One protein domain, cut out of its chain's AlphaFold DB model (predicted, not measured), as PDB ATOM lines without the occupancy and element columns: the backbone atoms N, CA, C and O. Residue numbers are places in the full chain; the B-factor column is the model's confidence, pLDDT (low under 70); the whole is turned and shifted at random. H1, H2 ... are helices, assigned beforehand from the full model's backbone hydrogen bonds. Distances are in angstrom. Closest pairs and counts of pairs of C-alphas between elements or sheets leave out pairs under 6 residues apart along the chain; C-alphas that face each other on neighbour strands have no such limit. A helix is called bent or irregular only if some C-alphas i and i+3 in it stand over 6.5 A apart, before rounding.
ATOM      1  N   ASP A  26       1.505  48.291 -10.945       91.06
ATOM      2  CA  ASP A  26       1.412  47.711 -12.286       91.06
ATOM      3  C   ASP A  26       0.851  46.273 -12.180       91.06
ATOM      4  O   ASP A  26       1.287  45.501 -11.315       91.06
ATOM      5  N   PRO A  27      -0.093  45.839 -13.040       89.94
ATOM      6  CA  PRO A  27      -0.573  44.456 -13.043       89.94
ATOM      7  C   PRO A  27       0.547  43.405 -13.188       89.94
ATOM      8  O   PRO A  27       0.338  42.248 -12.821       89.94
ATOM      9  N   VAL A  28       1.732  43.758 -13.690       90.38
ATOM     10  CA  VAL A  28       2.929  42.898 -13.687       90.38
ATOM     11  C   VAL A  28       3.529  42.746 -12.280       90.38
ATOM     12  O   VAL A  28       3.966  41.650 -11.926       90.38
ATOM     13  N   GLU A  29       3.524  43.800 -11.466       88.75
ATOM     14  CA  GLU A  29       4.015  43.801 -10.081       88.75
ATOM     15  C   GLU A  29       3.020  43.103  -9.148       88.75
ATOM     16  O   GLU A  29       3.412  42.227  -8.381       88.75
ATOM     17  N   LEU A  30       1.716  43.355  -9.306       88.62
ATOM     18  CA  LEU A  30       0.653  42.637  -8.583       88.62
ATOM     19  C   LEU A  30       0.683  41.115  -8.810       88.62
ATOM     20  O   LEU A  30       0.315  40.349  -7.918       88.62
ATOM     21  N   ASN A  31       1.126  40.651  -9.983       90.50
ATOM     22  CA  ASN A  31       1.328  39.222 -10.237       90.50
ATOM     23  C   ASN A  31       2.610  38.674  -9.583       90.50
ATOM     24  O   ASN A  31       2.613  37.512  -9.188       90.50
ATOM     25  N   GLN A  32       3.659  39.487  -9.411       88.06
ATOM     26  CA  GLN A  32       4.863  39.101  -8.658       88.06
ATOM     27  C   GLN A  32       4.585  39.057  -7.151       88.06
ATOM     28  O   GLN A  32       4.894  38.064  -6.506       88.06
ATOM     29  N   ILE A  33       3.888  40.057  -6.601       88.06
ATOM     30  CA  ILE A  33       3.448  40.097  -5.192       88.06
ATOM     31  C   ILE A  33       2.564  38.883  -4.839       88.06
ATOM     32  O   ILE A  33       2.554  38.428  -3.696       88.06
ATOM     33  N   ARG A  34       1.846  38.319  -5.821       89.56
ATOM     34  CA  ARG A  34       1.026  37.103  -5.682       89.56
ATOM     35  C   ARG A  34       1.763  35.791  -5.980       89.56
ATOM     36  O   ARG A  34       1.166  34.732  -5.787       89.56
ATOM     37  N   ASP A  35       3.018  35.825  -6.426       96.00
ATOM     38  CA  ASP A  35       3.820  34.614  -6.607       96.00
ATOM     39  C   ASP A  35       4.327  34.124  -5.233       96.00
ATOM     40  O   ASP A  35       5.053  34.854  -4.548       96.00
ATOM     41  N   PRO A  36       3.990  32.894  -4.795       94.81
ATOM     42  CA  PRO A  36       4.455  32.369  -3.513       94.81
ATOM     43  C   PRO A  36       5.987  32.250  -3.420       94.81
ATOM     44  O   PRO A  36       6.518  32.248  -2.309       94.81
ATOM     45  N   ALA A  37       6.715  32.178  -4.541       94.38
ATOM     46  CA  ALA A  37       8.178  32.211  -4.536       94.38
ATOM     47  C   ALA A  37       8.711  33.603  -4.151       94.38
ATOM     48  O   ALA A  37       9.602  33.704  -3.309       94.38
ATOM     49  N   TYR A  38       8.120  34.668  -4.703       93.88
ATOM     50  CA  TYR A  38       8.472  36.053  -4.375       93.88
ATOM     51  C   TYR A  38       8.094  36.403  -2.930       93.88
ATOM     52  O   TYR A  38       8.889  37.000  -2.208       93.88
ATOM     53  N   GLN A  39       6.926  35.947  -2.458       93.25
ATOM     54  CA  GLN A  39       6.535  36.085  -1.049       93.25
ATOM     55  C   GLN A  39       7.517  35.380  -0.100       93.25
ATOM     56  O   GLN A  39       7.832  35.915   0.962       93.25
ATOM     57  N   PHE A  40       8.038  34.206  -0.474       96.19
ATOM     58  CA  PHE A  40       9.035  33.493   0.326       96.19
ATOM     59  C   PHE A  40      10.399  34.204   0.342       96.19
ATOM     60  O   PHE A  40      11.051  34.252   1.387       96.19
ATOM     61  N   GLU A  41      10.824  34.792  -0.779       95.69
ATOM     62  CA  GLU A  41      12.048  35.599  -0.853       95.69
ATOM     63  C   GLU A  41      11.920  36.889  -0.019       95.69
ATOM     64  O   GLU A  41      12.773  37.163   0.825       95.69
ATOM     65  N   LEU A  42      10.790  37.596  -0.119       95.06
ATOM     66  CA  LEU A  42      10.477  38.761   0.716       95.06
ATOM     67  C   LEU A  42      10.396  38.410   2.215       95.06
ATOM     68  O   LEU A  42      10.866  39.176   3.059       95.06
ATOM     69  N   ALA A  43       9.833  37.254   2.574       94.75
ATOM     70  CA  ALA A  43       9.793  36.780   3.959       94.75
ATOM     71  C   ALA A  43      11.196  36.444   4.497       94.75
ATOM     72  O   ALA A  43      11.513  36.763   5.646       94.75
ATOM     73  N   ARG A  44      12.055  35.850   3.659       97.69
ATOM     74  CA  ARG A  44      13.463  35.575   3.975       97.69
ATOM     75  C   ARG A  44      14.253  36.864   4.201       97.69
ATOM     76  O   ARG A  44      14.972  36.947   5.194       97.69
ATOM     77  N   ASP A  45      14.106  37.859   3.334       96.56
ATOM     78  CA  ASP A  45      14.822  39.132   3.468       96.56
ATOM     79  C   ASP A  45      14.342  39.929   4.690       96.56
ATOM     80  O   ASP A  45      15.160  40.470   5.434       96.56
ATOM     81  N   ASN A  46      13.041  39.895   5.001       96.25
ATOM     82  CA  ASN A  46      12.511  40.429   6.260       96.25
ATOM     83  C   ASN A  46      13.074  39.704   7.497       96.25
ATOM     84  O   ASN A  46      13.382  40.349   8.503       96.25
ATOM     85  N   ALA A  47      13.239  38.378   7.446       97.00
ATOM     86  CA  ALA A  47      13.853  37.617   8.534       97.00
ATOM     87  C   ALA A  47      15.346  37.959   8.705       97.00
ATOM     88  O   ALA A  47      15.802  38.150   9.833       97.00
ATOM     89  N   LEU A  48      16.088  38.107   7.601       97.38
ATOM     90  CA  LEU A  48      17.487  38.550   7.608       97.38
ATOM     91  C   LEU A  48      17.630  39.973   8.164       97.38
ATOM     92  O   LEU A  48      18.500  40.206   9.001       97.38
ATOM     93  N   TYR A  49      16.754  40.902   7.774       97.25
ATOM     94  CA  TYR A  49      16.742  42.272   8.293       97.25
ATOM     95  C   TYR A  49      16.444  42.320   9.799       97.25
ATOM     96  O   TYR A  49      17.173  42.970  10.551       97.25
ATOM     97  N   LYS A  50      15.432  41.578  10.277       97.31
ATOM     98  CA  LYS A  50      15.120  41.473  11.717       97.31
ATOM     99  C   LYS A  50      16.281  40.874  12.516       97.31
ATOM    100  O   LYS A  50      16.602  41.378  13.592       97.31
ATOM    101  N   LEU A  51      16.936  39.841  11.983       97.06
ATOM    102  CA  LEU A  51      18.127  39.228  12.576       97.06
ATOM    103  C   LEU A  51      19.307  40.213  12.624       97.06
ATOM    104  O   LEU A  51      19.937  40.351  13.671       97.06
ATOM    105  N   GLN A  52      19.569  40.944  11.537       97.50
ATOM    106  CA  GLN A  52      20.622  41.959  11.485       97.50
ATOM    107  C   GLN A  52      20.359  43.091  12.487       97.50
ATOM    108  O   GLN A  52      21.260  43.443  13.242       97.50
ATOM    109  N   SER A  53      19.128  43.605  12.551       96.50
ATOM    110  CA  SER A  53      18.729  44.660  13.491       96.50
ATOM    111  C   SER A  53      18.844  44.216  14.957       96.50
ATOM    112  O   SER A  53      19.340  44.974  15.793       96.50
ATOM    113  N   ARG A  54      18.477  42.966  15.287       96.31
ATOM    114  CA  ARG A  54      18.692  42.410  16.636       96.31
ATOM    115  C   ARG A  54      20.183  42.275  16.969       96.31
ATOM    116  O   ARG A  54      20.563  42.640  18.079       96.31
ATOM    117  N   PHE A  55      21.033  41.836  16.036       97.31
ATOM    118  CA  PHE A  55      22.488  41.827  16.251       97.31
ATOM    119  C   PHE A  55      23.073  43.237  16.403       97.31
ATOM    120  O   PHE A  55      23.892  43.454  17.290       97.31
ATOM    121  N   GLU A  56      22.635  44.207  15.602       95.88
ATOM    122  CA  GLU A  56      23.068  45.604  15.710       95.88
ATOM    123  C   GLU A  56      22.674  46.219  17.062       95.88
ATOM    124  O   GLU A  56      23.497  46.888  17.682       95.88
ATOM    125  N   ASN A  57      21.484  45.910  17.589       93.75
ATOM    126  CA  ASN A  57      21.077  46.315  18.939       93.75
ATOM    127  C   ASN A  57      21.933  45.636  20.033       93.75
ATOM    128  O   ASN A  57      22.422  46.305  20.941       93.75
ATOM    129  N   ILE A  58      22.218  44.333  19.914       91.12
ATOM    130  CA  ILE A  58      23.137  43.620  20.823       91.12
ATOM    131  C   ILE A  58      24.532  44.274  20.808       91.12
ATOM    132  O   ILE A  58      25.099  44.545  21.869       91.12
ATOM    133  N   PHE A  59      25.071  44.611  19.633       90.88
ATOM    134  CA  PHE A  59      26.343  45.329  19.522       90.88
ATOM    135  C   PHE A  59      26.253  46.789  20.002       90.88
ATOM    136  O   PHE A  59      27.232  47.304  20.530       90.88
ATOM    137  N   ALA A  60      25.103  47.457  19.908       87.69
ATOM    138  CA  ALA A  60      24.910  48.802  20.454       87.69
ATOM    139  C   ALA A  60      24.804  48.822  21.992       87.69
ATOM    140  O   ALA A  60      25.241  49.803  22.606       87.69
ATOM    141  N   LYS A  61      24.249  47.756  22.594       88.12
ATOM    142  CA  LYS A  61      24.115  47.560  24.048       88.12
ATOM    143  C   LYS A  61      25.444  47.149  24.685       88.12
ATOM    144  O   LYS A  61      25.916  47.854  25.564       88.12
ATOM    145  N   TYR A  62      26.077  46.076  24.201       82.88
ATOM    146  CA  TYR A  62      27.291  45.508  24.813       82.88
ATOM    147  C   TYR A  62      28.606  45.963  24.155       82.88
ATOM    148  O   TYR A  62      29.663  45.935  24.777       82.88
ATOM    149  N   GLY A  63      28.579  46.412  22.896       81.62
ATOM    150  CA  GLY A  63      29.785  46.821  22.158       81.62
ATOM    151  C   GLY A  63      30.447  48.102  22.664       81.62
ATOM    152  O   GLY A  63      31.589  48.368  22.298       81.62
ATOM    153  N   ARG A  64      29.770  48.882  23.518       72.12
ATOM    154  CA  ARG A  64      30.356  50.056  24.186       72.12
ATOM    155  C   ARG A  64      31.437  49.630  25.181       72.12
ATOM    156  O   ARG A  64      32.537  50.180  25.155       72.12
ATOM    157  N   ASP A  65      31.152  48.603  25.975       69.38
ATOM    158  CA  ASP A  65      32.008  48.158  27.080       69.38
ATOM    159  C   ASP A  65      33.310  47.515  26.575       69.38
ATOM    160  O   ASP A  65      34.370  47.686  27.174       69.38
TER     161      ASP A  65
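This is residues 26 to 65 of the 854 residues of an uncharacterized protein of Cytospora leucostoma (UniProt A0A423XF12). One long, straight helix, H2, makes most of the length of this rod, and a short helix, H1, is set at an angle at its first end, the two meeting near their ends as a lopsided, open L, while residues 63 to 65 run on past the other end of H2. Most of H2 stands free, with no other part of the domain beside it. The printed part has 40 residues with two named helices, H1 and then H2 along the chain, and no named strand; the class is all helix. The whole is extended, with a radius of gyration of the C-alphas of 16.0 A, and the C-alphas span 51 by 17 by 6 A.

H2 is residues 36 to 62, 27 residues and 38.7 A from first to last C-alpha. It begins at C-alpha 36 at (4.455, 32.369, -3.513) and ends at C-alpha 62 at (27.291, 45.508, 24.813). H1 is residues 27 to 33, 9.8 A from first to last C-alpha, and begins at C-alpha 27 at (-0.573, 44.456, -13.043). Neither helix is bent.

H1 and H2 are close but not clearly touching, with 2 pairs of C-alphas within 8 A. Their closest C-alphas, those of Gln 32 and Tyr 38, are 6.4 A apart. Their lines stand at a steep tilt of 55 degrees, and the two run the same way. Their centres are 23.9 A apart. Arg 34 and Asp 35 form the tight link between them. In both H1 and H2 every pair of backbone O i and N i+4 is within hydrogen-bond range. Residues 43 to 65, of which 43 to 62 belong to H2, stand free, and so do residues 26 to 32, of which 27 to 32 belong to H1.

The two C-alphas farthest apart, those of Pro 27 and Asp 65, are 51.8 A apart. The printed part has no cut, and no link is long. The mean pLDDT of the printed part is 91.9, and residue 65 is the one printed residue under 70.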